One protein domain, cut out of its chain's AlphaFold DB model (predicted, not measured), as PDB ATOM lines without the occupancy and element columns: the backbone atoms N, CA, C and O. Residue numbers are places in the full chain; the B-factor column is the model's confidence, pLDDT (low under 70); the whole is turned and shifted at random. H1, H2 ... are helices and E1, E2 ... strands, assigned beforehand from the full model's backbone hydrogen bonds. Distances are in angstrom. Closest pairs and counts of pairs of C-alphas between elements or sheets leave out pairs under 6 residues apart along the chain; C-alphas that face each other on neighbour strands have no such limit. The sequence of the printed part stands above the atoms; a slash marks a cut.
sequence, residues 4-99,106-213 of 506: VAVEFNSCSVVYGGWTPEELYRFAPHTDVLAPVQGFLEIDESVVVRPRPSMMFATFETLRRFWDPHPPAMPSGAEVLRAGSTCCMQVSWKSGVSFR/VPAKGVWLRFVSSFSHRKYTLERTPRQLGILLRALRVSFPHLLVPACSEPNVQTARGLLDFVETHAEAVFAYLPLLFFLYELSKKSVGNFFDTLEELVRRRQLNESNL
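AT A GLANCE: This is residues 4 to 99 and 106 to 213 of the 506 residues of an uncharacterized protein of Trypanosoma cruzi (UniProt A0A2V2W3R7). A compact body of mostly short helices gathers round H9 at its middle, with H1, H2, H5 and H6 about it, a three-stranded sheet along one side and the small sheet E1 E2 on the opposite side. The long helix H10 crosses H6, and its residues 208 to 213 stick out. The printed part has 204 residues, with ten named helices and five named strands in the order E1 H1 H2 E2 H3 H4 H5 E3 E4 E5 H6 H7 H8 H9 H10. Both sheets, E3 - E4 - E5 and E1 - E2, are antiparallel, and the class is mixed, helices and strands. The radius of gyration of the C-alphas is 17.4 A and the spans are 55 by 50 by 30 A.

IN THESE COORDINATES: E1, residues 4 to 7, begins at C-alpha 4 (212.974, 188.548, 214.056). H1 is residues 10 to 14, H2 20 to 26, E2 39 to 43, H3 52 to 55, H4 59 to 65, H5 76 to 83 and E3 89 to 92. E4, residues 111 to 119, is 25.7 A long, and E5, residues 122 to 128, 18.6 A. H6, residues 130 to 143, measures 20.1 A and H7, residues 157 to 169, 18.4 A. H8 is residues 171 to 174 and H9 178 to 184. H10, residues 189 to 213, runs 36.2 A to C-alpha 213 (206.875, 193.028, 251.360).

HOW THE PARTS SIT: The hub, H5, touches H8 (closest C-alphas Ala 77 and Ala 171, 4.8 A), H1 (Cys 11 and Gly 76, 5.4 A) and residues 167 to 168 of H7 (Arg 81 and Glu 168, 5.2 A). H9 touches H1 (Ser 10 and Pro 179, 5.2 A) and H2 (Pro 20 and Pro 179, 5.4 A). H10 touches H6 with residues 196 to 203 alone, at a steep tilt of 42 degrees, the same way; their closest C-alphas, Ile 135 and Glu 200, are 5.9 A apart. E4 and E5 form a hairpin, with N 115 and O 126 at 2.8 A; between E3 and E4, N 91 and O 112 are 3.1 A apart, and between E1 and E2, N 6 and O 40 are 2.8 A apart, each within hydrogen-bond range. H5 is on the sheet E3 E4 E5 at a height of 6.8 A, over none of its strands; H6, H7 and H9 only graze it. H3 and H4 touch no helix. Every O i to N i+4 pair is within range in H1, H2, H5, H6, H7 and H10, but 2 of 3 in H4 and 1 of 3 in H9, where 4 of 4 O i to N i+3 pairs are; H3 and H8 are too short for such a pair.

THE WHOLE: The C-alphas of Pro 68 and Arg 99, the two farthest apart, are 56.7 A apart. Residues 100 to 105 are not printed, and C-alphas 99 and 106 are 13.4 A apart across this cut. The links H2 to E2 and H6 to H7 are long. The mean pLDDT of the printed part is 72.3, with 73 residues under 70, among them residues 44 to 71 and 83 to 99.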
ATOM      1  N   VAL A   4     211.542 188.646 213.755       75.56
ATOM      2  CA  VAL A   4     212.974 188.548 214.056       75.56
ATOM      3  C   VAL A   4     213.157 188.649 215.561       75.56
ATOM      4  O   VAL A   4     212.580 189.522 216.211       75.56
ATOM      5  N   ALA A   5     213.980 187.756 216.108       79.25
ATOM      6  CA  ALA A   5     214.433 187.835 217.486       79.25
ATOM      7  C   ALA A   5     215.566 188.866 217.594       79.25
ATOM      8  O   ALA A   5     216.599 188.737 216.937       79.25
ATOM      9  N   VAL A   6     215.372 189.890 218.424       76.44
ATOM     10  CA  VAL A   6     216.356 190.944 218.696       76.44
ATOM     11  C   VAL A   6     216.709 190.926 220.178       76.44
ATOM     12  O   VAL A   6     215.833 190.907 221.038       76.44
ATOM     13  N   GLU A   7     217.999 190.959 220.499       76.12
ATOM     14  CA  GLU A   7     218.448 191.081 221.887       76.12
ATOM     15  C   GLU A   7     218.262 192.516 222.396       76.12
ATOM     16  O   GLU A   7     218.658 193.477 221.732       76.12
ATOM     17  N   PHE A   8     217.705 192.683 223.598       77.88
ATOM     18  CA  PHE A   8     217.652 193.978 224.285       77.88
ATOM     19  C   PHE A   8     219.040 194.299 224.878       77.88
ATOM     20  O   PHE A   8     219.245 194.192 226.078       77.88
ATOM     21  N   ASN A   9     220.028 194.643 224.044       74.62
ATOM     22  CA  ASN A   9     221.416 194.882 224.472       74.62
ATOM     23  C   ASN A   9     222.064 196.106 223.781       74.62
ATOM     24  O   ASN A   9     221.468 196.746 222.909       74.62
ATOM     25  N   SER A  10     223.295 196.448 224.179       72.88
ATOM     26  CA  SER A  10     224.050 197.575 223.607       72.88
ATOM     27  C   SER A  10     224.285 197.449 222.093       72.88
ATOM     28  O   SER A  10     224.133 198.439 221.374       72.88
ATOM     29  N   CYS A  11     224.596 196.256 221.579       74.00
ATOM     30  CA  CYS A  11     224.842 196.024 220.151       74.00
ATOM     31  C   CYS A  11     223.616 196.338 219.287       74.00
ATOM     32  O   CYS A  11     223.752 197.000 218.256       74.00
ATOM     33  N   SER A  12     222.418 195.947 219.724       75.00
ATOM     34  CA  SER A  12     221.165 196.250 219.023       75.00
ATOM     35  C   SER A  12     220.900 197.752 218.918       75.00
ATOM     36  O   SER A  12     220.330 198.216 217.932       75.00
ATOM     37  N   VAL A  13     221.355 198.544 219.889       73.38
ATOM     38  CA  VAL A  13     221.231 200.003 219.825       73.38
ATOM     39  C   VAL A  13     222.288 200.610 218.893       73.38
ATOM     40  O   VAL A  13     221.952 201.395 218.006       73.38
ATOM     41  N   VAL A  14     223.561 200.223 219.046       70.50
ATOM     42  CA  VAL A  14     224.687 200.815 218.292       70.50
ATOM     43  C   VAL A  14     224.664 200.421 216.819       70.50
ATOM     44  O   VAL A  14     224.820 201.276 215.948       70.50
ATOM     45  N   TYR A  15     224.479 199.129 216.553       70.69
ATOM     46  CA  TYR A  15     224.572 198.530 215.224       70.69
ATOM     47  C   TYR A  15     223.232 198.049 214.685       70.69
ATOM     48  O   TYR A  15     223.108 197.918 213.480       70.69
ATOM     49  N   GLY A  16     222.227 197.814 215.531       69.38
ATOM     50  CA  GLY A  16     220.863 197.518 215.070       69.38
ATOM     51  C   GLY A  16     220.014 198.771 214.824       69.38
ATOM     52  O   GLY A  16     218.938 198.680 214.238       69.38
ATOM     53  N   GLY A  17     220.480 199.950 215.258       68.88
ATOM     54  CA  GLY A  17     219.795 201.225 215.035       68.88
ATOM     55  C   GLY A  17     218.471 201.368 215.791       68.88
ATOM     56  O   GLY A  17     217.650 202.206 215.419       68.88
ATOM     57  N   TRP A  18     218.225 200.568 216.828       74.19
ATOM     58  CA  TRP A  18     217.039 200.700 217.678       74.19
ATOM     59  C   TRP A  18     217.261 201.757 218.754       74.19
ATOM     60  O   TRP A  18     218.287 201.724 219.426       74.19
ATOM     61  N   THR A  19     216.308 202.662 218.985       73.88
ATOM     62  CA  THR A  19     216.371 203.495 220.195       73.88
ATOM     63  C   THR A  19     215.944 202.664 221.411       73.88
ATOM     64  O   THR A  19     215.072 201.793 221.296       73.88
ATOM     65  N   PRO A  20     216.497 202.911 222.605       74.50
ATOM     66  CA  PRO A  20     216.093 202.134 223.769       74.50
ATOM     67  C   PRO A  20     214.650 202.436 224.227       74.50
ATOM     68  O   PRO A  20     214.018 201.579 224.841       74.50
ATOM     69  N   GLU A  21     214.074 203.588 223.850       77.50
ATOM     70  CA  GLU A  21     212.641 203.873 224.056       77.50
ATOM     71  C   GLU A  21     211.780 202.964 223.167       77.50
ATOM     72  O   GLU A  21     210.769 202.433 223.617       77.50
ATOM     73  N   GLU A  22     212.183 202.757 221.913       77.94
ATOM     74  CA  GLU A  22     211.495 201.855 220.990       77.94
ATOM     75  C   GLU A  22     211.577 200.409 221.460       77.94
ATOM     76  O   GLU A  22     210.539 199.762 221.561       77.94
ATOM     77  N   LEU A  23     212.773 199.921 221.812       77.81
ATOM     78  CA  LEU A  23     212.931 198.564 222.342       77.81
ATOM     79  C   LEU A  23     212.026 198.337 223.560       77.81
ATOM     80  O   LEU A  23     211.382 197.296 223.667       77.81
ATOM     81  N   TYR A  24     211.922 199.334 224.444       77.56
ATOM     82  CA  TYR A  24     211.024 199.258 225.590       77.56
ATOM     83  C   TYR A  24     209.544 199.242 225.178       77.56
ATOM     84  O   TYR A  24     208.761 198.467 225.719       77.56
ATOM     85  N   ARG A  25     209.145 200.047 224.186       79.69
ATOM     86  CA  ARG A  25     207.767 200.047 223.661       79.69
ATOM     87  C   ARG A  25     207.378 198.735 222.982       79.69
ATOM     88  O   ARG A  25     206.200 198.395 223.017       79.69
ATOM     89  N   PHE A  26     208.324 198.016 222.379       79.06
ATOM     90  CA  PHE A  26     208.057 196.696 221.797       79.06
ATOM     91  C   PHE A  26     207.831 195.617 222.856       79.06
ATOM     92  O   PHE A  26     207.132 194.647 222.585       79.06
ATOM     93  N   ALA A  27     208.347 195.804 224.072       76.12
ATOM     94  CA  ALA A  27     208.090 194.897 225.181       76.12
ATOM     95  C   ALA A  27     207.889 195.657 226.503       76.12
ATOM     96  O   ALA A  27     208.734 195.614 227.398       76.12
ATOM     97  N   PRO A  28     206.738 196.332 226.669       75.19
ATOM     98  CA  PRO A  28     206.475 197.186 227.829       75.19
ATOM     99  C   PRO A  28     206.343 196.392 229.136       75.19
ATOM    100  O   PRO A  28     206.447 196.954 230.226       75.19
ATOM    101  N   HIS A  29     206.103 195.082 229.030       75.50
ATOM    102  CA  HIS A  29     206.017 194.152 230.156       75.50
ATOM    103  C   HIS A  29     207.380 193.622 230.607       75.50
ATOM    104  O   HIS A  29     207.464 192.989 231.660       75.50
ATOM    105  N   THR A  30     208.433 193.869 229.829       75.69
ATOM    106  CA  THR A  30     209.788 193.466 230.173       75.69
ATOM    107  C   THR A  30     210.255 194.234 231.399       75.69
ATOM    108  O   THR A  30     210.137 195.460 231.490       75.69
ATOM    109  N   ASP A  31     210.786 193.499 232.368       77.50
ATOM    110  CA  ASP A  31     211.336 194.076 233.580       77.50
ATOM    111  C   ASP A  31     212.684 194.723 233.276       77.50
ATOM    112  O   ASP A  31     213.729 194.108 233.442       77.50
ATOM    113  N   VAL A  32     212.666 195.984 232.847       77.12
ATOM    114  CA  VAL A  32     213.868 196.748 232.461       77.12
ATOM    115  C   VAL A  32     214.879 196.894 233.599       77.12
ATOM    116  O   VAL A  32     216.011 197.287 233.357       77.12
ATOM    117  N   LEU A  33     214.480 196.595 234.839       82.06
ATOM    118  CA  LEU A  33     215.344 196.581 236.015       82.06
ATOM    119  C   LEU A  33     215.938 195.173 236.298       82.06
ATOM    120  O   LEU A  33     216.534 194.947 237.351       82.06
ATOM    121  N   ALA A  34     215.763 194.191 235.410       80.38
ATOM    122  CA  ALA A  34     216.388 192.870 235.514       80.38
ATOM    123  C   ALA A  34     217.772 192.848 234.830       80.38
ATOM    124  O   ALA A  34     217.860 193.268 233.680       80.38
ATOM    125  N   PRO A  35     218.834 192.312 235.469       73.44
ATOM    126  CA  PRO A  35     220.203 192.288 234.927       73.44
ATOM    127  C   PRO A  35     220.361 191.630 233.552       73.44
ATOM    128  O   PRO A  35     221.235 192.009 232.781       73.44
ATOM    129  N   VAL A  36     219.522 190.634 233.260       75.44
ATOM    130  CA  VAL A  36     219.528 189.883 232.005       75.44
ATOM    131  C   VAL A  36     218.133 189.953 231.409       75.44
ATOM    132  O   VAL A  36     217.152 189.648 232.091       75.44
ATOM    133  N   GLN A  37     218.062 190.354 230.143       75.81
ATOM    134  CA  GLN A  37     216.823 190.454 229.382       75.81
ATOM    135  C   GLN A  37     216.703 189.291 228.398       75.81
ATOM    136  O   GLN A  37     217.703 188.812 227.866       75.81
ATOM    137  N   GLY A  38     215.472 188.835 228.166       72.62
ATOM    138  CA  GLY A  38     215.176 187.861 227.116       72.62
ATOM    139  C   GLY A  38     215.187 188.491 225.719       72.62
ATOM    140  O   GLY A  38     215.222 189.714 225.569       72.62
ATOM    141  N   PHE A  39     215.121 187.645 224.692       80.00
ATOM    142  CA  PHE A  39     214.944 188.086 223.308       80.00
ATOM    143  C   PHE A  39     213.582 188.765 223.115       80.00
ATOM    144  O   PHE A  39     212.574 188.335 223.679       80.00
ATOM    145  N   LEU A  40     213.562 189.814 222.295       78.00
ATOM    146  CA  LEU A  40     212.356 190.496 221.845       78.00
ATOM    147  C   LEU A  40     211.959 189.971 220.471       78.00
ATOM    148  O   LEU A  40     212.779 189.972 219.554       78.00
ATOM    149  N   GLU A  41     210.702 189.583 220.301       81.00
ATOM    150  CA  GLU A  41     210.157 189.261 218.984       81.00
ATOM    151  C   GLU A  41     209.592 190.529 218.342       81.00
ATOM    152  O   GLU A  41     208.693 191.164 218.894       81.00
ATOM    153  N   ILE A  42     210.131 190.916 217.184       75.44
ATOM    154  CA  ILE A  42     209.697 192.116 216.465       75.44
ATOM    155  C   ILE A  42     209.285 191.752 215.038       75.44
ATOM    156  O   ILE A  42     209.971 190.989 214.359       75.44
ATOM    157  N   ASP A  43     208.169 192.321 214.575       73.81
ATOM    158  CA  ASP A  43     207.684 192.160 213.200       73.81
ATOM    159  C   ASP A  43     208.674 192.777 212.195       73.81
ATOM    160  O   ASP A  43     209.010 193.966 212.277       73.81
ATOM    161  N   GLU A  44     209.116 191.985 211.214       66.56
ATOM    162  CA  GLU A  44     210.018 192.422 210.143       66.56
ATOM    163  C   GLU A  44     209.485 193.620 209.354       66.56
ATOM    164  O   GLU A  44     210.280 194.422 208.859       66.56
ATOM    165  N   SER A  45     208.164 193.817 209.282       63.66
ATOM    166  CA  SER A  45     207.570 194.979 208.602       63.66
ATOM    167  C   SER A  45     208.045 196.327 209.182       63.66
ATOM    168  O   SER A  45     208.106 197.337 208.472       63.66
ATOM    169  N   VAL A  46     208.462 196.333 210.454       63.16
ATOM    170  CA  VAL A  46     209.023 197.484 211.180       63.16
ATOM    171  C   VAL A  46     210.509 197.702 210.852       63.16
ATOM    172  O   VAL A  46     211.032 198.811 210.989       63.16
ATOM    173  N   VAL A  47     211.224 196.666 210.407       57.25
ATOM    174  CA  VAL A  47     212.659 196.710 210.062       57.25
ATOM    175  C   VAL A  47     212.897 197.367 208.701       57.25
ATOM    176  O   VAL A  47     213.900 198.053 208.524       57.25
ATOM    177  N   VAL A  48     211.944 197.261 207.772       50.94
ATOM    178  CA  VAL A  48     212.097 197.741 206.383       50.94
ATOM    179  C   VAL A  48     212.116 199.277 206.254       50.94
ATOM    180  O   VAL A  48     212.578 199.806 205.244       50.94
ATOM    181  N   ARG A  49     211.651 200.040 207.256       55.69
ATOM    182  CA  ARG A  49     211.678 201.514 207.198       55.69
ATOM    183  C   ARG A  49     213.019 202.062 207.709       55.69
ATOM    184  O   ARG A  49     213.366 201.773 208.855       55.69
ATOM    185  N   PRO A  50     213.748 202.894 206.933       54.50
ATOM    186  CA  PRO A  50     214.956 203.554 207.419       54.50
ATOM    187  C   PRO A  50     214.615 204.444 208.615       54.50
ATOM    188  O   PRO A  50     213.668 205.234 208.588       54.50
ATOM    189  N   ARG A  51     215.366 204.265 209.698       62.00
ATOM    190  CA  ARG A  51     214.990 204.773 211.020       62.00
ATOM    191  C   ARG A  51     215.591 206.142 211.281       62.00
ATOM    192  O   ARG A  51     216.695 206.407 210.806       62.00
ATOM    193  N   PRO A  52     214.949 206.995 212.095       54.25
ATOM    194  CA  PRO A  52     215.506 208.298 212.458       54.25
ATOM    195  C   PRO A  52     216.931 208.201 213.025       54.25
ATOM    196  O   PRO A  52     217.806 208.965 212.638       54.25
ATOM    197  N   SER A  53     217.203 207.202 213.866       52.84
ATOM    198  CA  SER A  53     218.533 206.889 214.407       52.84
ATOM    199  C   SER A  53     219.563 206.515 213.330       52.84
ATOM    200  O   SER A  53     220.743 206.822 213.494       52.84
ATOM    201  N   MET A  54     219.145 205.888 212.226       56.91
ATOM    202  CA  MET A  54     219.998 205.551 211.077       56.91
ATOM    203  C   MET A  54     220.213 206.754 210.152       56.91
ATOM    204  O   MET A  54     221.288 206.900 209.583       56.91
ATOM    205  N   MET A  55     219.235 207.659 210.054       59.56
ATOM    206  CA  MET A  55     219.321 208.879 209.231       59.56
ATOM    207  C   MET A  55     220.433 209.835 209.690       59.56
ATOM    208  O   MET A  55     220.931 210.627 208.898       59.56
ATOM    209  N   PHE A  56     220.846 209.752 210.958       57.53
ATOM    210  CA  PHE A  56     221.965 210.524 211.511       57.53
ATOM    211  C   PHE A  56     223.276 209.720 211.586       57.53
ATOM    212  O   PHE A  56     224.181 210.098 212.335       57.53
ATOM    213  N   ALA A  57     223.349 208.539 210.966       56.47
ATOM    214  CA  ALA A  57     224.531 207.683 211.008       56.47
ATOM    215  C   ALA A  57     225.505 208.035 209.881       56.47
ATOM    216  O   ALA A  57     225.089 208.518 208.830       56.47
ATOM    217  N   THR A  58     226.807 207.826 210.100       57.16
ATOM    218  CA  THR A  58     227.787 208.063 209.032       57.16
ATOM    219  C   THR A  58     227.565 207.080 207.886       57.16
ATOM    220  O   THR A  58     226.998 205.997 208.068       57.16
ATOM    221  N   PHE A  59     228.057 207.442 206.702       55.06
ATOM    222  CA  PHE A  59     227.993 206.578 205.530       55.06
ATOM    223  C   PHE A  59     228.642 205.205 205.782       55.06
ATOM    224  O   PHE A  59     228.118 204.208 205.297       55.06
ATOM    225  N   GLU A  60     229.711 205.105 206.587       55.56
ATOM    226  CA  GLU A  60     230.305 203.798 206.921       55.56
ATOM    227  C   GLU A  60     229.372 202.921 207.761       55.56
ATOM    228  O   GLU A  60     229.285 201.713 207.534       55.56
ATOM    229  N   THR A  61     228.639 203.523 208.703       55.53
ATOM    230  CA  THR A  61     227.643 202.810 209.514       55.53
ATOM    231  C   THR A  61     226.507 202.298 208.634       55.53
ATOM    232  O   THR A  61     226.104 201.146 208.742       55.53
ATOM    233  N   LEU A  62     226.024 203.146 207.726       59.91
ATOM    234  CA  LEU A  62     224.975 202.807 206.773       59.91
ATOM    235  C   LEU A  62     225.416 201.715 205.784       59.91
ATOM    236  O   LEU A  62     224.678 200.761 205.553       59.91
ATOM    237  N   ARG A  63     226.653 201.789 205.277       62.03
ATOM    238  CA  ARG A  63     227.247 200.779 204.391       62.03
ATOM    239  C   ARG A  63     227.236 199.385 205.016       62.03
ATOM    240  O   ARG A  63     226.985 198.438 204.289       62.03
ATOM    241  N   ARG A  64     227.441 199.254 206.333       60.59
ATOM    242  CA  ARG A  64     227.382 197.955 207.032       60.59
ATOM    243  C   ARG A  64     226.004 197.291 206.987       60.59
ATOM    244  O   ARG A  64     225.948 196.070 206.984       60.59
ATOM    245  N   PHE A  65     224.913 198.058 206.930       59.59
ATOM    246  CA  PHE A  65     223.559 197.497 206.796       59.59
ATOM    247  C   PHE A  65     223.259 196.990 205.383       59.59
ATOM    248  O   PHE A  65     222.365 196.168 205.201       59.59
ATOM    249  N   TRP A  66     223.992 197.495 204.392       62.38
ATOM    250  CA  TRP A  66     223.866 197.111 202.987       62.38
ATOM    251  C   TRP A  66     225.040 196.258 202.497       62.38
ATOM    252  O   TRP A  66     225.113 195.946 201.310       62.38
ATOM    253  N   ASP A  67     225.956 195.886 203.394       63.50
ATOM    254  CA  ASP A  67     227.073 195.006 203.082       63.50
ATOM    255  C   ASP A  67     226.563 193.557 203.045       63.50
ATOM    256  O   ASP A  67     226.025 193.083 204.048       63.50
ATOM    257  N   PRO A  68     226.705 192.832 201.922       58.66
ATOM    258  CA  PRO A  68     226.333 191.422 201.856       58.66
ATOM    259  C   PRO A  68     227.211 190.524 202.745       58.66
ATOM    260  O   PRO A  68     226.820 189.389 203.009       58.66
ATOM    261  N   HIS A  69     228.372 191.005 203.210       68.75
ATOM    262  CA  HIS A  69     229.282 190.260 204.085       68.75
ATOM    263  C   HIS A  69     229.768 191.144 205.243       68.75
ATOM    264  O   HIS A  69     230.938 191.541 205.275       68.75
ATOM    265  N   PRO A  70     228.892 191.478 206.207       63.88
ATOM    266  CA  PRO A  70     229.276 192.353 207.302       63.88
ATOM    267  C   PRO A  70     230.398 191.708 208.138       63.88
ATOM    268  O   PRO A  70     230.379 190.494 208.369       63.88
ATOM    269  N   PRO A  71     231.378 192.496 208.624       67.06
ATOM    270  CA  PRO A  71     232.377 191.992 209.561       67.06
ATOM    271  C   PRO A  71     231.694 191.469 210.829       67.06
ATOM    272  O   PRO A  71     230.616 191.943 211.195       67.06
ATOM    273  N   ALA A  72     232.343 190.522 211.516       71.44
ATOM    274  CA  ALA A  72     231.838 189.979 212.774       71.44
ATOM    275  C   ALA A  72     231.464 191.118 213.736       71.44
ATOM    276  O   ALA A  72     232.269 192.023 213.983       71.44
ATOM    277  N   MET A  73     230.223 191.104 214.233       70.62
ATOM    278  CA  MET A  73     229.785 192.115 215.186       70.62
ATOM    279  C   MET A  73     230.546 191.931 216.504       70.62
ATOM    280  O   MET A  73     230.629 190.803 216.991       70.62
ATOM    281  N   PRO A  74     231.092 193.018 217.079       75.69
ATOM    282  CA  PRO A  74     231.746 192.949 218.378       75.69
ATOM    283  C   PRO A  74     230.741 192.558 219.464       75.69
ATOM    284  O   PRO A  74     229.530 192.781 219.328       75.69
ATOM    285  N   SER A  75     231.249 192.002 220.560       80.56
ATOM    286  CA  SER A  75     230.414 191.655 221.710       80.56
ATOM    287  C   SER A  75     229.838 192.909 222.379       80.56
ATOM    288  O   SER A  75     230.394 194.006 222.283       80.56
ATOM    289  N   GLY A  76     228.731 192.750 223.114       76.88
ATOM    290  CA  GLY A  76     228.106 193.852 223.849       76.88
ATOM    291  C   GLY A  76     229.085 194.598 224.754       76.88
ATOM    292  O   GLY A  76     229.058 195.825 224.790       76.88
ATOM    293  N   ALA A  77     229.985 193.880 225.425       82.06
ATOM    294  CA  ALA A  77     230.994 194.461 226.299       82.06
ATOM    295  C   ALA A  77     232.125 195.174 225.538       82.06
ATOM    296  O   ALA A  77     232.554 196.250 225.954       82.06
ATOM    297  N   GLU A  78     232.575 194.635 224.400       81.00
ATOM    298  CA  GLU A  78     233.552 195.307 223.528       81.00
ATOM    299  C   GLU A  78     233.033 196.659 223.038       81.00
ATOM    300  O   GLU A  78     233.764 197.650 223.041       81.00
ATOM    301  N   VAL A  79     231.747 196.723 222.683       76.88
ATOM    302  CA  VAL A  79     231.100 197.977 222.278       76.88
ATOM    303  C   VAL A  79     231.144 199.014 223.394       76.88
ATOM    304  O   VAL A  79     231.407 200.186 223.130       76.88
ATOM    305  N   LEU A  80     230.921 198.601 224.639       76.94
ATOM    306  CA  LEU A  80     230.905 199.516 225.779       76.94
ATOM    307  C   LEU A  80     232.285 200.039 226.139       76.94
ATOM    308  O   LEU A  80     232.425 201.241 226.343       76.94
ATOM    309  N   ARG A  81     233.295 199.166 226.138       78.25
ATOM    310  CA  ARG A  81     234.693 199.562 226.360       78.25
ATOM    311  C   ARG A  81     235.197 200.494 225.259       78.25
ATOM    312  O   ARG A  81     235.889 201.461 225.535       78.25
ATOM    313  N   ALA A  82     234.813 200.262 224.002       73.06
ATOM    314  CA  ALA A  82     235.165 201.179 222.917       73.06
ATOM    315  C   ALA A  82     234.506 202.563 223.097       73.06
ATOM    316  O   ALA A  82     235.114 203.599 222.821       73.06
ATOM    317  N   GLY A  83     233.267 202.581 223.596       65.38
ATOM    318  CA  GLY A  83     232.485 203.792 223.818       65.38
ATOM    319  C   GLY A  83     232.811 204.578 225.094       65.38
ATOM    320  O   GLY A  83     232.314 205.702 225.210       65.38
ATOM    321  N   SER A  84     233.609 204.043 226.029       59.19
ATOM    322  CA  SER A  84     233.927 204.679 227.325       59.19
ATOM    323  C   SER A  84     234.954 205.815 227.235       59.19
ATOM    324  O   SER A  84     235.164 206.529 228.214       59.19
ATOM    325  N   THR A  85     235.533 206.063 226.052       50.88
ATOM    326  CA  THR A  85     236.461 207.177 225.777       50.88
ATOM    327  C   THR A  85     235.746 208.535 225.782       50.88
ATOM    328  O   THR A  85     235.513 209.157 224.744       50.88
ATOM    329  N   CYS A  86     235.361 209.004 226.969       52.34
ATOM    330  CA  CYS A  86     234.545 210.197 227.148       52.34
ATOM    331  C   CYS A  86     235.313 211.351 227.785       52.34
ATOM    332  O   CYS A  86     235.845 211.248 228.887       52.34
ATOM    333  N   CYS A  87     235.322 212.498 227.102       49.66
ATOM    334  CA  CYS A  87     235.679 213.760 227.726       49.66
ATOM    335  C   CYS A  87     234.411 214.426 228.272       49.66
ATOM    336  O   CYS A  87     233.480 214.756 227.537       49.66
ATOM    337  N   MET A  88     234.380 214.625 229.589       60.62
ATOM    338  CA  MET A  88     233.309 215.368 230.235       60.62
ATOM    339  C   MET A  88     233.583 216.864 230.216       60.62
ATOM    340  O   MET A  88     234.602 217.327 230.728       60.62
ATOM    341  N   GLN A  89     232.631 217.625 229.683       58.44
ATOM    342  CA  GLN A  89     232.611 219.081 229.786       58.44
ATOM    343  C   GLN A  89     231.309 219.531 230.441       58.44
ATOM    344  O   GLN A  89     230.233 219.031 230.105       58.44
ATOM    345  N   VAL A  90     231.404 220.494 231.355       55.31
ATOM    346  CA  VAL A  90     230.234 221.227 231.841       55.31
ATOM    347  C   VAL A  90     229.897 222.279 230.796       55.31
ATOM    348  O   VAL A  90     230.719 223.153 230.525       55.31
ATOM    349  N   SER A  91     228.714 222.192 230.185       49.69
ATOM    350  CA  SER A  91     228.202 223.288 229.362       49.69
ATOM    351  C   SER A  91     227.191 224.102 230.166       49.69
ATOM    352  O   SER A  91     226.161 223.602 230.621       49.69
ATOM    353  N   TRP A  92     227.513 225.381 230.358       50.47
ATOM    354  CA  TRP A  92     226.614 226.363 230.950       50.47
ATOM    355  C   TRP A  92     225.775 226.968 229.829       50.47
ATOM    356  O   TRP A  92     226.307 227.597 228.912       50.47
ATOM    357  N   LYS A  93     224.457 226.771 229.862       44.47
ATOM    358  CA  LYS A  93     223.565 227.486 228.942       44.47
ATOM    359  C   LYS A  93     223.179 228.825 229.565       44.47
ATOM    360  O   LYS A  93     222.346 228.859 230.462       44.47
ATOM    361  N   SER A  94     223.758 229.891 229.001       35.72
ATOM    362  CA  SER A  94     223.483 231.335 229.153       35.72
ATOM    363  C   SER A  94     224.480 232.159 229.991       35.72
ATOM    364  O   SER A  94     224.665 231.930 231.178       35.72
ATOM    365  N   GLY A  95     225.101 233.140 229.316       39.72
ATOM    366  CA  GLY A  95     225.282 234.543 229.729       39.72
ATOM    367  C   GLY A  95     226.065 234.927 230.987       39.72
ATOM    368  O   GLY A  95     226.344 236.112 231.137       39.72
ATOM    369  N   VAL A  96     226.411 234.007 231.884       35.75
ATOM    370  CA  VAL A  96     227.079 234.361 233.144       35.75
ATOM    371  C   VAL A  96     228.579 234.140 232.996       35.75
ATOM    372  O   VAL A  96     229.033 233.052 232.640       35.75
ATOM    373  N   SER A  97     229.340 235.216 233.187       31.56
ATOM    374  CA  SER A  97     230.789 235.227 233.025       31.56
ATOM    375  C   SER A  97     231.462 234.268 234.011       31.56
ATOM    376  O   SER A  97     231.027 234.079 235.144       31.56
ATOM    377  N   PHE A  98     232.576 233.693 233.563       37.31
ATOM    378  CA  PHE A  98     233.402 232.701 234.260       37.31
ATOM    379  C   PHE A  98     233.992 233.185 235.606       37.31
ATOM    380  O   PHE A  98     234.698 232.430 236.264       37.31
ATOM    381  N   ARG A  99     233.768 234.450 235.991       36.28
ATOM    382  CA  ARG A  99     234.512 235.141 237.058       36.28
ATOM    383  C   ARG A  99     233.827 235.178 238.424       36.28
ATOM    384  O   ARG A  99     234.465 235.603 239.373       36.28
ATOM    385  N   VAL A 106     225.852 226.821 243.491       38.44
ATOM    386  CA  VAL A 106     225.126 227.066 242.234       38.44
ATOM    387  C   VAL A 106     223.853 226.230 242.199       38.44
ATOM    388  O   VAL A 106     223.938 225.003 242.245       38.44
ATOM    389  N   PRO A 107     222.658 226.836 242.072       39.06
ATOM    390  CA  PRO A 107     221.442 226.057 241.916       39.06
ATOM    391  C   PRO A 107     221.582 225.170 240.676       39.06
ATOM    392  O   PRO A 107     221.907 225.656 239.596       39.06
ATOM    393  N   ALA A 108     221.265 223.879 240.813       44.50
ATOM    394  CA  ALA A 108     221.316 222.838 239.775       44.50
ATOM    395  C   ALA A 108     220.575 223.162 238.445       44.50
ATOM    396  O   ALA A 108     220.546 222.353 237.513       44.50
ATOM    397  N   LYS A 109     219.955 224.342 238.328       42.84
ATOM    398  CA  LYS A 109     219.327 224.879 237.122       42.84
ATOM    399  C   LYS A 109     220.391 225.446 236.175       42.84
ATOM    400  O   LYS A 109     220.761 226.607 236.275       42.84
ATOM    401  N   GLY A 110     220.816 224.642 235.202       52.12
ATOM    402  CA  GLY A 110     221.599 225.119 234.048       52.12
ATOM    403  C   GLY A 110     222.862 224.321 233.731       52.12
ATOM    404  O   GLY A 110     223.443 224.532 232.668       52.12
ATOM    405  N   VAL A 111     223.247 223.384 234.604       63.31
ATOM    406  CA  VAL A 111     224.404 222.499 234.417       63.31
ATOM    407  C   VAL A 111     224.030 221.340 233.497       63.31
ATOM    408  O   VAL A 111     223.106 220.574 233.782       63.31
ATOM    409  N   TRP A 112     224.770 221.194 232.399       70.19
ATOM    410  CA  TRP A 112     224.676 220.045 231.505       70.19
ATOM    411  C   TRP A 112     225.996 219.284 231.484       70.19
ATOM    412  O   TRP A 112     227.072 219.869 231.358       70.19
ATOM    413  N   LEU A 113     225.895 217.962 231.583       74.50
ATOM    414  CA  LEU A 113     227.017 217.039 231.501       74.50
ATOM    415  C   LEU A 113     227.142 216.579 230.052       74.50
ATOM    416  O   LEU A 113     226.250 215.899 229.538       74.50
ATOM    417  N   ARG A 114     228.215 216.992 229.377       73.62
ATOM    418  CA  ARG A 114     228.499 216.575 228.006       73.62
ATOM    419  C   ARG A 114     229.235 215.241 228.010       73.62
ATOM    420  O   ARG A 114     230.335 215.159 228.542       73.62
ATOM    421  N   PHE A 115     228.636 214.243 227.375       71.94
ATOM    422  CA  PHE A 115     229.227 212.951 227.074       71.94
ATOM    423  C   PHE A 115     229.689 212.955 225.623       71.94
ATOM    424  O   PHE A 115     228.898 213.229 224.715       71.94
ATOM    425  N   VAL A 116     230.967 212.667 225.412       69.00
ATOM    426  CA  VAL A 116     231.532 212.437 224.083       69.00
ATOM    427  C   VAL A 116     231.862 210.961 223.989       69.00
ATOM    428  O   VAL A 116     232.436 210.414 224.912       69.00
ATOM    429  N   SER A 117     231.486 210.294 222.910       68.06
ATOM    430  CA  SER A 117     231.877 208.901 222.700       68.06
ATOM    431  C   SER A 117     232.306 208.702 221.264       68.06
ATOM    432  O   SER A 117     231.699 209.272 220.349       68.06
ATOM    433  N   SER A 118     233.367 207.920 221.075       63.31
ATOM    434  CA  SER A 118     233.866 207.535 219.762       63.31
ATOM    435  C   SER A 118     233.676 206.039 219.553       63.31
ATOM    436  O   SER A 118     234.419 205.219 220.073       63.31
ATOM    437  N   PHE A 119     232.665 205.684 218.769       65.94
ATOM    438  CA  PHE A 119     232.562 204.345 218.203       65.94
ATOM    439  C   PHE A 119     233.275 204.337 216.861       65.94
ATOM    440  O   PHE A 119     233.386 205.381 216.212       65.94
ATOM    441  N   SER A 120     233.697 203.154 216.415       57.50
ATOM    442  CA  SER A 120     234.492 202.945 215.198       57.50
ATOM    443  C   SER A 120     233.932 203.645 213.948       57.50
ATOM    444  O   SER A 120     234.684 203.864 213.009       57.50
ATOM    445  N   HIS A 121     232.642 204.022 213.950       53.81
ATOM    446  CA  HIS A 121     231.944 204.692 212.844       53.81
ATOM    447  C   HIS A 121     231.035 205.852 213.282       53.81
ATOM    448  O   HIS A 121     230.223 206.323 212.494       53.81
ATOM    449  N   ARG A 122     231.081 206.311 214.543       56.97
ATOM    450  CA  ARG A 122     230.165 207.372 215.001       56.97
ATOM    451  C   ARG A 122     230.696 208.113 216.218       56.97
ATOM    452  O   ARG A 122     231.028 207.499 217.228       56.97
ATOM    453  N   LYS A 123     230.732 209.445 216.129       63.38
ATOM    454  CA  LYS A 123     230.981 210.321 217.276       63.38
ATOM    455  C   LYS A 123     229.655 210.851 217.794       63.38
ATOM    456  O   LYS A 123     228.927 211.510 217.056       63.38
ATOM    457  N   TYR A 124     229.362 210.579 219.056       65.81
ATOM    458  CA  TYR A 124     228.211 211.157 219.737       65.81
ATOM    459  C   TYR A 124     228.698 212.245 220.684       65.81
ATOM    460  O   TYR A 124     229.680 212.058 221.396       65.81
ATOM    461  N   THR A 125     228.035 213.397 220.678       69.38
ATOM    462  CA  THR A 125     228.281 214.481 221.638       69.38
ATOM    463  C   THR A 125     226.947 214.927 222.186       69.38
ATOM    464  O   THR A 125     226.153 215.544 221.476       69.38
ATOM    465  N   LEU A 126     226.670 214.562 223.432       72.12
ATOM    466  CA  LEU A 126     225.331 214.655 223.987       72.12
ATOM    467  C   LEU A 126     225.333 215.173 225.407       72.12
ATOM    468  O   LEU A 126     226.225 214.898 226.195       72.12
ATOM    469  N   GLU A 127     224.312 215.956 225.716       75.56
ATOM    470  CA  GLU A 127     224.195 216.659 226.985       75.56
ATOM    471  C   GLU A 127     223.106 216.006 227.834       75.56
ATOM    472  O   GLU A 127     221.983 215.800 227.361       75.56
ATOM    473  N   ARG A 128     223.418 215.685 229.091       80.06
ATOM    474  CA  ARG A 128     222.461 215.136 230.059       80.06
ATOM    475  C   ARG A 128     222.404 215.982 231.310       80.06
ATOM    476  O   ARG A 128     223.381 216.627 231.689       80.06
ATOM    477  N   THR A 129     221.237 215.994 231.934       82.25
ATOM    478  CA  THR A 129     221.045 216.729 233.181       82.25
ATOM    479  C   THR A 129     221.531 215.893 234.370       82.25
ATOM    480  O   THR A 129     221.442 214.661 234.330       82.25
ATOM    481  N   PRO A 130     221.976 216.532 235.466       83.19
ATOM    482  CA  PRO A 130     222.269 215.848 236.726       83.19
ATOM    483  C   PRO A 130     221.134 214.927 237.194       83.19
ATOM    484  O   PRO A 130     221.380 213.807 237.629       83.19
ATOM    485  N   ARG A 131     219.869 215.342 237.018       85.31
ATOM    486  CA  ARG A 131     218.698 214.512 237.355       85.31
ATOM    487  C   ARG A 131     218.677 213.195 236.575       85.31
ATOM    488  O   ARG A 131     218.448 212.150 237.176       85.31
ATOM    489  N   GLN A 132     218.923 213.232 235.265       85.19
ATOM    490  CA  GLN A 132     218.952 212.026 234.426       85.19
ATOM    491  C   GLN A 132     220.059 211.067 234.875       85.19
ATOM    492  O   GLN A 132     219.817 209.870 235.016       85.19
ATOM    493  N   LEU A 133     221.243 211.602 235.186       85.25
ATOM    494  CA  LEU A 133     222.339 210.816 235.751       85.25
ATOM    495  C   LEU A 133     221.952 210.182 237.097       85.25
ATOM    496  O   LEU A 133     222.189 208.999 237.316       85.25
ATOM    497  N   GLY A 134     221.288 210.935 237.976       87.44
ATOM    498  CA  GLY A 134     220.802 210.422 239.258       87.44
ATOM    499  C   GLY A 134     219.793 209.278 239.107       87.44
ATOM    500  O   GLY A 134     219.904 208.268 239.801       87.44
ATOM    501  N   ILE A 135     218.833 209.396 238.182       88.06
ATOM    502  CA  ILE A 135     217.858 208.327 237.893       88.06
ATOM    503  C   ILE A 135     218.575 207.061 237.412       88.06
ATOM    504  O   ILE A 135     218.290 205.969 237.903       88.06
ATOM    505  N   LEU A 136     219.537 207.215 236.502       87.12
ATOM    506  CA  LEU A 136     220.328 206.114 235.961       87.12
ATOM    507  C   LEU A 136     221.128 205.382 237.048       87.12
ATOM    508  O   LEU A 136     221.076 204.157 237.125       87.12
ATOM    509  N   LEU A 137     221.817 206.114 237.927       89.19
ATOM    510  CA  LEU A 137     222.573 205.518 239.033       89.19
ATOM    511  C   LEU A 137     221.662 204.764 240.004       89.19
ATOM    512  O   LEU A 137     222.018 203.683 240.470       89.19
ATOM    513  N   ARG A 138     220.460 205.288 240.282       89.06
ATOM    514  CA  ARG A 138     219.470 204.570 241.097       89.06
ATOM    515  C   ARG A 138     219.007 203.281 240.422       89.06
ATOM    516  O   ARG A 138     218.909 202.261 241.098       89.06
ATOM    517  N   ALA A 139     218.760 203.309 239.114       88.31
ATOM    518  CA  ALA A 139     218.404 202.111 238.360       88.31
ATOM    519  C   ALA A 139     219.530 201.066 238.398       88.31
ATOM    520  O   ALA A 139     219.257 199.896 238.647       88.31
ATOM    521  N   LEU A 140     220.789 201.483 238.232       89.06
ATOM    522  CA  LEU A 140     221.946 200.592 238.336       89.06
ATOM    523  C   LEU A 140     222.078 199.973 239.732       89.06
ATOM    524  O   LEU A 140     222.235 198.763 239.825       89.06
ATOM    525  N   ARG A 141     221.936 200.749 240.815       89.12
ATOM    526  CA  ARG A 141     222.008 200.218 242.194       89.12
ATOM    527  C   ARG A 141     220.910 199.205 242.506       89.12
ATOM    528  O   ARG A 141     221.131 198.256 243.246       89.12
ATOM    529  N   VAL A 142     219.717 199.416 241.958       88.06
ATOM    530  CA  VAL A 142     218.582 198.508 242.155       88.06
ATOM    531  C   VAL A 142     218.767 197.192 241.395       88.06
ATOM    532  O   VAL A 142     218.335 196.143 241.875       88.06
ATOM    533  N   SER A 143     219.404 197.237 240.230       87.19
ATOM    534  CA  SER A 143     219.579 196.069 239.361       87.19
ATOM    535  C   SER A 143     220.861 195.300 239.668       87.19
ATOM    536  O   SER A 143     220.862 194.071 239.667       87.19
ATOM    537  N   PHE A 144     221.926 196.013 240.031       89.56
ATOM    538  CA  PHE A 144     223.241 195.479 240.377       89.56
ATOM    539  C   PHE A 144     223.663 195.907 241.784       89.56
ATOM    540  O   PHE A 144     224.671 196.590 241.948       89.56
ATOM    541  N   PRO A 145     222.921 195.506 242.830       89.31
ATOM    542  CA  PRO A 145     223.246 195.915 244.194       89.31
ATOM    543  C   PRO A 145     224.636 195.438 244.640       89.31
ATOM    544  O   PRO A 145     225.253 196.087 245.470       89.31
ATOM    545  N   HIS A 146     225.126 194.330 244.076       90.38
ATOM    546  CA  HIS A 146     226.407 193.700 244.402       90.38
ATOM    547  C   HIS A 146     227.617 194.306 243.675       90.38
ATOM    548  O   HIS A 146     228.724 193.845 243.920       90.38
ATOM    549  N   LEU A 147     227.418 195.297 242.800       93.00
ATOM    550  CA  LEU A 147     228.503 196.026 242.141       93.00
ATOM    551  C   LEU A 147     228.660 197.415 242.768       93.00
ATOM    552  O   LEU A 147     227.687 198.008 243.248       93.00
ATOM    553  N   LEU A 148     229.870 197.963 242.719       92.62
ATOM    554  CA  LEU A 148     230.233 199.253 243.298       92.62
ATOM    555  C   LEU A 148     229.746 200.440 242.435       92.62
ATOM    556  O   LEU A 148     230.525 201.218 241.889       92.62
ATOM    557  N   VAL A 149     228.426 200.590 242.297       92.19
ATOM    558  CA  VAL A 149     227.809 201.657 241.489       92.19
ATOM    559  C   VAL A 149     228.050 203.036 242.128       92.19
ATOM    560  O   VAL A 149     227.595 203.238 243.259       92.19
ATOM    561  N   PRO A 150     228.618 204.024 241.400       91.19
ATOM    562  CA  PRO A 150     228.966 205.347 241.927       91.19
ATOM    563  C   PRO A 150     227.850 205.997 242.740       91.19
ATOM    564  O   PRO A 150     226.697 206.042 242.289       91.19
ATOM    565  N   ALA A 151     228.181 206.529 243.918       86.69
ATOM    566  CA  ALA A 151     227.242 207.167 244.834       86.69
ATOM    567  C   ALA A 151     227.591 208.620 245.153       86.69
ATOM    568  O   ALA A 151     228.731 208.954 245.448       86.69
ATOM    569  N   CYS A 152     226.576 209.483 245.081       78.06
ATOM    570  CA  CYS A 152     226.649 210.892 245.452       78.06
ATOM    571  C   CYS A 152     225.247 211.410 245.802       78.06
ATOM    572  O   CYS A 152     224.245 210.905 245.279       78.06
ATOM    573  N   SER A 153     225.187 212.440 246.646       70.06
ATOM    574  CA  SER A 153     223.965 213.194 246.950       70.06
ATOM    575  C   SER A 153     223.471 213.966 245.724       70.06
ATOM    576  O   SER A 153     222.308 213.847 245.338       70.06
ATOM    577  N   GLU A 154     224.379 214.677 245.054       77.88
ATOM    578  CA  GLU A 154     224.101 215.464 243.855       77.88
ATOM    579  C   GLU A 154     225.014 215.043 242.694       77.88
ATOM    580  O   GLU A 154     226.240 215.126 242.809       77.88
ATOM    581  N   PRO A 155     224.450 214.567 241.567       81.56
ATOM    582  CA  PRO A 155     225.251 214.127 240.432       81.56
ATOM    583  C   PRO A 155     226.044 215.269 239.797       81.56
ATOM    584  O   PRO A 155     225.475 216.257 239.334       81.56
ATOM    585  N   ASN A 156     227.361 215.100 239.724       77.94
ATOM    586  CA  ASN A 156     228.293 216.089 239.190       77.94
ATOM    587  C   ASN A 156     229.227 215.470 238.130       77.94
ATOM    588  O   ASN A 156     229.006 214.357 237.642       77.94
ATOM    589  N   VAL A 157     230.272 216.209 237.745       79.50
ATOM    590  CA  VAL A 157     231.264 215.741 236.765       79.50
ATOM    591  C   VAL A 157     231.978 214.475 237.230       79.50
ATOM    592  O   VAL A 157     232.113 213.541 236.444       79.50
ATOM    593  N   GLN A 158     232.389 214.404 238.497       83.19
ATOM    594  CA  GLN A 158     233.042 213.198 239.006       83.19
ATOM    595  C   GLN A 158     232.088 212.020 238.997       83.19
ATOM    596  O   GLN A 158     232.476 210.941 238.574       83.19
ATOM    597  N   THR A 159     230.826 212.224 239.379       85.75
ATOM    598  CA  THR A 159     229.816 211.163 239.338       85.75
ATOM    599  C   THR A 159     229.709 210.528 237.954       85.75
ATOM    600  O   THR A 159     229.616 209.308 237.835       85.75
ATOM    601  N   ALA A 160     229.715 211.338 236.896       81.88
ATOM    602  CA  ALA A 160     229.632 210.814 235.540       81.88
ATOM    603  C   ALA A 160     230.955 210.213 235.041       81.88
ATOM    604  O   ALA A 160     230.894 209.230 234.310       81.88
ATOM    605  N   ARG A 161     232.123 210.708 235.475       82.25
ATOM    606  CA  ARG A 161     233.406 210.015 235.249       82.25
ATOM    607  C   ARG A 161     233.421 208.645 235.924       82.25
ATOM    608  O   ARG A 161     233.655 207.649 235.257       82.25
ATOM    609  N   GLY A 162     233.033 208.583 237.196       86.38
ATOM    610  CA  GLY A 162     232.905 207.328 237.931       86.38
ATOM    611  C   GLY A 162     231.891 206.374 237.299       86.38
ATOM    612  O   GLY A 162     232.097 205.167 237.311       86.38
ATOM    613  N   LEU A 163     230.809 206.886 236.696       87.12
ATOM    614  CA  LEU A 163     229.881 206.055 235.922       87.12
ATOM    615  C   LEU A 163     230.564 205.428 234.700       87.12
ATOM    616  O   LEU A 163     230.306 204.269 234.403       87.12
ATOM    617  N   LEU A 164     231.396 206.178 233.980       83.69
ATOM    618  CA  LEU A 164     232.111 205.663 232.810       83.69
ATOM    619  C   LEU A 164     233.122 204.589 233.219       83.69
ATOM    620  O   LEU A 164     233.112 203.511 232.630       83.69
ATOM    621  N   ASP A 165     233.886 204.845 234.283       85.69
ATOM    622  CA  ASP A 165     234.822 203.877 234.864       85.69
ATOM    623  C   ASP A 165     234.094 202.598 235.312       85.69
ATOM    624  O   ASP A 165     234.547 201.484 235.042       85.69
ATOM    625  N   PHE A 166     232.923 202.743 235.941       89.12
ATOM    626  CA  PHE A 166     232.058 201.626 236.325       89.12
ATOM    627  C   PHE A 166     231.608 200.812 235.103       89.12
ATOM    628  O   PHE A 166     231.682 199.584 235.107       89.12
ATOM    629  N   VAL A 167     231.150 201.476 234.038       86.00
ATOM    630  CA  VAL A 167     230.693 200.797 232.814       86.00
ATOM    631  C   VAL A 167     231.831 200.054 232.129       86.00
ATOM    632  O   VAL A 167     231.617 198.946 231.646       86.00
ATOM    633  N   GLU A 168     233.027 200.635 232.093       84.94
ATOM    634  CA  GLU A 168     234.208 199.990 231.524       84.94
ATOM    635  C   GLU A 168     234.622 198.758 232.337       84.94
ATOM    636  O   GLU A 168     234.837 197.682 231.771       84.94
ATOM    637  N   THR A 169     234.651 198.899 233.663       88.81
ATOM    638  CA  THR A 169     235.062 197.838 234.590       88.81
ATOM    639  C   THR A 169     234.086 196.663 234.577       88.81
ATOM    640  O   THR A 169     234.502 195.508 234.516       88.81
ATOM    641  N   HIS A 170     232.779 196.937 234.558       89.69
ATOM    642  CA  HIS A 170     231.742 195.907 234.662       89.69
ATOM    643  C   HIS A 170     231.037 195.605 233.336       89.69
ATOM    644  O   HIS A 170     229.948 195.031 233.350       89.69
ATOM    645  N   ALA A 171     231.634 195.961 232.192       86.12
ATOM    646  CA  ALA A 171     231.003 195.892 230.869       86.12
ATOM    647  C   ALA A 171     230.282 194.557 230.591       86.12
ATOM    648  O   ALA A 171     229.167 194.560 230.074       86.12
ATOM    649  N   GLU A 172     230.874 193.430 230.998       86.12
ATOM    650  CA  GLU A 172     230.292 192.085 230.845       86.12
ATOM    651  C   GLU A 172     229.040 191.857 231.702       86.12
ATOM    652  O   GLU A 172     228.093 191.206 231.276       86.12
ATOM    653  N   ALA A 173     229.005 192.389 232.922       84.75
ATOM    654  CA  ALA A 173     227.848 192.237 233.797       84.75
ATOM    655  C   ALA A 173     226.692 193.135 233.349       84.75
ATOM    656  O   ALA A 173     225.522 192.798 233.534       84.75
ATOM    657  N   VAL A 174     227.019 194.292 232.767       83.38
ATOM    658  CA  VAL A 174     226.032 195.340 232.533       83.38
ATOM    659  C   VAL A 174     225.530 195.398 231.080       83.38
ATOM    660  O   VAL A 174     224.443 195.929 230.873       83.38
ATOM    661  N   PHE A 175     226.205 194.810 230.074       77.44
ATOM    662  CA  PHE A 175     225.840 194.982 228.647       77.44
ATOM    663  C   PHE A 175     224.398 194.583 228.270       77.44
ATOM    664  O   PHE A 175     223.781 195.259 227.443       77.44
ATOM    665  N   ALA A 176     223.850 193.524 228.880       65.75
ATOM    666  CA  ALA A 176     222.484 193.037 228.634       65.75
ATOM    667  C   ALA A 176     221.406 193.931 229.276       65.75
ATOM    668  O   ALA A 176     220.254 193.950 228.857       65.75
ATOM    669  N   TYR A 177     221.794 194.711 230.280       71.38
ATOM    670  CA  TYR A 177     220.969 195.724 230.931       71.38
ATOM    671  C   TYR A 177     221.092 197.101 230.258       71.38
ATOM    672  O   TYR A 177     220.324 198.033 230.510       71.38
ATOM    673  N   LEU A 178     222.102 197.249 229.396       59.75
ATOM    674  CA  LEU A 178     222.667 198.534 229.018       59.75
ATOM    675  C   LEU A 178     222.051 199.331 227.869       59.75
ATOM    676  O   LEU A 178     222.559 200.439 227.650       59.75
ATOM    677  N   PRO A 179     220.976 198.917 227.171       55.75
ATOM    678  CA  PRO A 179     220.264 199.856 226.300       55.75
ATOM    679  C   PRO A 179     219.929 201.173 227.029       55.75
ATOM    680  O   PRO A 179     219.928 202.241 226.427       55.75
ATOM    681  N   LEU A 180     219.795 201.127 228.361       54.75
ATOM    682  CA  LEU A 180     219.619 202.279 229.247       54.75
ATOM    683  C   LEU A 180     220.791 203.267 229.311       54.75
ATOM    684  O   LEU A 180     220.569 204.474 229.352       54.75
ATOM    685  N   LEU A 181     222.037 202.793 229.319       60.28
ATOM    686  CA  LEU A 181     223.213 203.674 229.332       60.28
ATOM    687  C   LEU A 181     223.471 204.269 227.945       60.28
ATOM    688  O   LEU A 181     224.044 205.351 227.836       60.28
ATOM    689  N   PHE A 182     222.947 203.637 226.890       62.38
ATOM    690  CA  PHE A 182     222.969 204.208 225.548       62.38
ATOM    691  C   PHE A 182     221.976 205.367 225.359       62.38
ATOM    692  O   PHE A 182     222.077 206.107 224.383       62.38
ATOM    693  N   PHE A 183     221.090 205.643 226.328       61.31
ATOM    694  CA  PHE A 183     220.372 206.920 226.378       61.31
ATOM    695  C   PHE A 183     221.272 208.105 226.689       61.31
ATOM    696  O   PHE A 183     220.819 209.224 226.480       61.31
ATOM    697  N   LEU A 184     222.527 207.934 227.121       55.34
ATOM    698  CA  LEU A 184     223.523 209.010 227.025       55.34
ATOM    699  C   LEU A 184     223.740 209.432 225.562       55.34
ATOM    700  O   LEU A 184     224.113 210.574 225.314       55.34
ATOM    701  N   TYR A 185     223.414 208.544 224.613       61.44
ATOM    702  CA  TYR A 185     223.662 208.684 223.183       61.44
ATOM    703  C   TYR A 185     222.411 208.933 222.305       61.44
ATOM    704  O   TYR A 185     222.530 209.143 221.099       61.44
ATOM    705  N   GLU A 186     221.212 208.996 222.900       71.00
ATOM    706  CA  GLU A 186     219.963 209.343 222.197       71.00
ATOM    707  C   GLU A 186     219.877 210.846 221.837       71.00
ATOM    708  O   GLU A 186     220.122 211.721 222.675       71.00
ATOM    709  N   LEU A 187     219.490 211.164 220.598       68.12
ATOM    710  CA  LEU A 187     219.374 212.541 220.092       68.12
ATOM    711  C   LEU A 187     218.000 213.162 220.402       68.12
ATOM    712  O   LEU A 187     217.894 214.372 220.628       68.12
ATOM    713  N   SER A 188     216.939 212.352 220.436       75.25
ATOM    714  CA  SER A 188     215.571 212.809 220.686       75.25
ATOM    715  C   SER A 188     215.358 213.192 222.154       75.25
ATOM    716  O   SER A 188     215.156 212.346 223.025       75.25
ATOM    717  N   LYS A 189     215.311 214.500 222.443       75.69
ATOM    718  CA  LYS A 189     215.040 215.014 223.802       75.69
ATOM    719  C   LYS A 189     213.712 214.519 224.384       75.69
ATOM    720  O   LYS A 189     213.638 214.268 225.582       75.69
ATOM    721  N   LYS A 190     212.674 214.388 223.547       80.31
ATOM    722  CA  LYS A 190     211.347 213.910 223.968       80.31
ATOM    723  C   LYS A 190     211.403 212.443 224.395       80.31
ATOM    724  O   LYS A 190     210.882 212.102 225.450       80.31
ATOM    725  N   SER A 191     212.081 211.615 223.603       76.88
ATOM    726  CA  SER A 191     212.281 210.191 223.892       76.88
ATOM    727  C   SER A 191     213.072 209.976 225.174       76.88
ATOM    728  O   SER A 191     212.671 209.189 226.026       76.88
ATOM    729  N   VAL A 192     214.149 210.750 225.352       78.06
ATOM    730  CA  VAL A 192     214.945 210.757 226.586       78.06
ATOM    731  C   VAL A 192     214.073 211.128 227.789       78.06
ATOM    732  O   VAL A 192     214.084 210.411 228.784       78.06
ATOM    733  N   GLY A 193     213.305 212.220 227.709       81.81
ATOM    734  CA  GLY A 193     212.436 212.667 228.805       81.81
ATOM    735  C   GLY A 193     211.430 211.598 229.237       81.81
ATOM    736  O   GLY A 193     211.470 211.151 230.381       81.81
ATOM    737  N   ASN A 194     210.606 211.126 228.297       83.00
ATOM    738  CA  ASN A 194     209.574 210.114 228.555       83.00
ATOM    739  C   ASN A 194     210.142 208.844 229.196       83.00
ATOM    740  O   ASN A 194     209.548 208.259 230.106       83.00
ATOM    741  N   PHE A 195     211.291 208.401 228.693       80.75
ATOM    742  CA  PHE A 195     211.911 207.184 229.169       80.75
ATOM    743  C   PHE A 195     212.454 207.342 230.596       80.75
ATOM    744  O   PHE A 195     212.189 206.489 231.439       80.75
ATOM    745  N   PHE A 196     213.165 208.434 230.897       84.69
ATOM    746  CA  PHE A 196     213.690 208.673 232.245       84.69
ATOM    747  C   PHE A 196     212.579 208.848 233.286       84.69
ATOM    748  O   PHE A 196     212.730 208.347 234.398       84.69
ATOM    749  N   ASP A 197     211.459 209.477 232.923       87.75
ATOM    750  CA  ASP A 197     210.286 209.563 233.802       87.75
ATOM    751  C   ASP A 197     209.690 208.167 234.072       87.75
ATOM    752  O   ASP A 197     209.348 207.831 235.208       87.75
ATOM    753  N   THR A 198     209.638 207.309 233.047       86.62
ATOM    754  CA  THR A 198     209.188 205.914 233.193       86.62
ATOM    755  C   THR A 198     210.142 205.107 234.075       86.62
ATOM    756  O   THR A 198     209.703 204.399 234.983       86.62
ATOM    757  N   LEU A 199     211.451 205.228 233.849       86.62
ATOM    758  CA  LEU A 199     212.479 204.535 234.623       86.62
ATOM    759  C   LEU A 199     212.466 204.968 236.093       86.62
ATOM    760  O   LEU A 199     212.560 204.123 236.981       86.62
ATOM    761  N   GLU A 200     212.315 206.266 236.359       90.31
ATOM    762  CA  GLU A 200     212.206 206.804 237.716       90.31
ATOM    763  C   GLU A 200     211.003 206.206 238.456       90.31
ATOM    764  O   GLU A 200     211.142 205.751 239.596       90.31
ATOM    765  N   GLU A 201     209.849 206.120 237.794       90.50
ATOM    766  CA  GLU A 201     208.657 205.501 238.370       90.50
ATOM    767  C   GLU A 201     208.834 203.991 238.601       90.50
ATOM    768  O   GLU A 201     208.419 203.481 239.645       90.50
ATOM    769  N   LEU A 202     209.486 203.264 237.685       88.50
ATOM    770  CA  LEU A 202     209.788 201.835 237.857       88.50
ATOM    771  C   LEU A 202     210.709 201.587 239.059       88.50
ATOM    772  O   LEU A 202     210.425 200.712 239.882       88.50
ATOM    773  N   VAL A 203     211.776 202.382 239.195       89.44
ATOM    774  CA  VAL A 203     212.700 202.325 240.338       89.44
ATOM    775  C   VAL A 203     211.944 202.576 241.640       89.44
ATOM    776  O   VAL A 203     212.037 201.777 242.576       89.44
ATOM    777  N   ARG A 204     211.137 203.644 241.685       89.75
ATOM    778  CA  ARG A 204     210.340 204.008 242.860       89.75
ATOM    779  C   ARG A 204     209.358 202.901 243.243       89.75
ATOM    780  O   ARG A 204     209.267 202.537 244.414       89.75
ATOM    781  N   ARG A 205     208.634 202.340 242.268       88.44
ATOM    782  CA  ARG A 205     207.691 201.230 242.491       88.44
ATOM    783  C   ARG A 205     208.390 199.997 243.037       88.44
ATOM    784  O   ARG A 205     207.880 199.392 243.974       88.44
ATOM    785  N   ARG A 206     209.548 199.631 242.485       86.31
ATOM    786  CA  ARG A 206     210.307 198.472 242.960       86.31
ATOM    787  C   ARG A 206     210.744 198.652 244.411       86.31
ATOM    788  O   ARG A 206     210.462 197.778 245.222       86.31
ATOM    789  N   GLN A 207     211.334 199.796 244.756       85.38
ATOM    790  CA  GLN A 207     211.744 200.093 246.134       85.38
ATOM    791  C   GLN A 207     210.557 200.070 247.110       85.38
ATOM    792  O   GLN A 207     210.645 199.479 248.186       85.38
ATOM    793  N   LEU A 208     209.421 200.656 246.717       85.62
ATOM    794  CA  LEU A 208     208.203 200.647 247.527       85.62
ATOM    795  C   LEU A 208     207.666 199.222 247.727       85.62
ATOM    796  O   LEU A 208     207.334 198.840 248.846       85.62
ATOM    797  N   ASN A 209     207.602 198.424 246.660       85.25
ATOM    798  CA  ASN A 209     207.129 197.042 246.717       85.25
ATOM    799  C   ASN A 209     208.030 196.177 247.603       85.25
ATOM    800  O   ASN A 209     207.533 195.385 248.400       85.25
ATOM    801  N   GLU A 210     209.345 196.356 247.498       82.56
ATOM    802  CA  GLU A 210     210.319 195.672 248.348       82.56
ATOM    803  C   GLU A 210     210.134 196.043 249.820       82.56
ATOM    804  O   GLU A 210     210.021 195.153 250.663       82.56
ATOM    805  N   SER A 211     210.007 197.336 250.122       81.44
ATOM    806  CA  SER A 211     209.736 197.810 251.481       81.44
ATOM    807  C   SER A 211     208.423 197.242 252.030       81.44
ATOM    808  O   SER A 211     208.394 196.702 253.134       81.44
ATOM    809  N   ASN A 212     207.344 197.279 251.244       83.62
ATOM    810  CA  ASN A 212     206.033 196.772 251.646       83.62
ATOM    811  C   ASN A 212     206.061 195.272 251.966       83.62
ATOM    812  O   ASN A 212     205.503 194.853 252.981       83.62
ATOM    813  N   LEU A 213     206.732 194.468 251.135       84.38
ATOM    814  CA  LEU A 213     206.875 193.028 251.360       84.38
ATOM    815  C   LEU A 213     207.686 192.737 252.628       84.38
ATOM    816  O   LEU A 213     207.272 191.922 253.447       84.38
TER     817      LEU A 213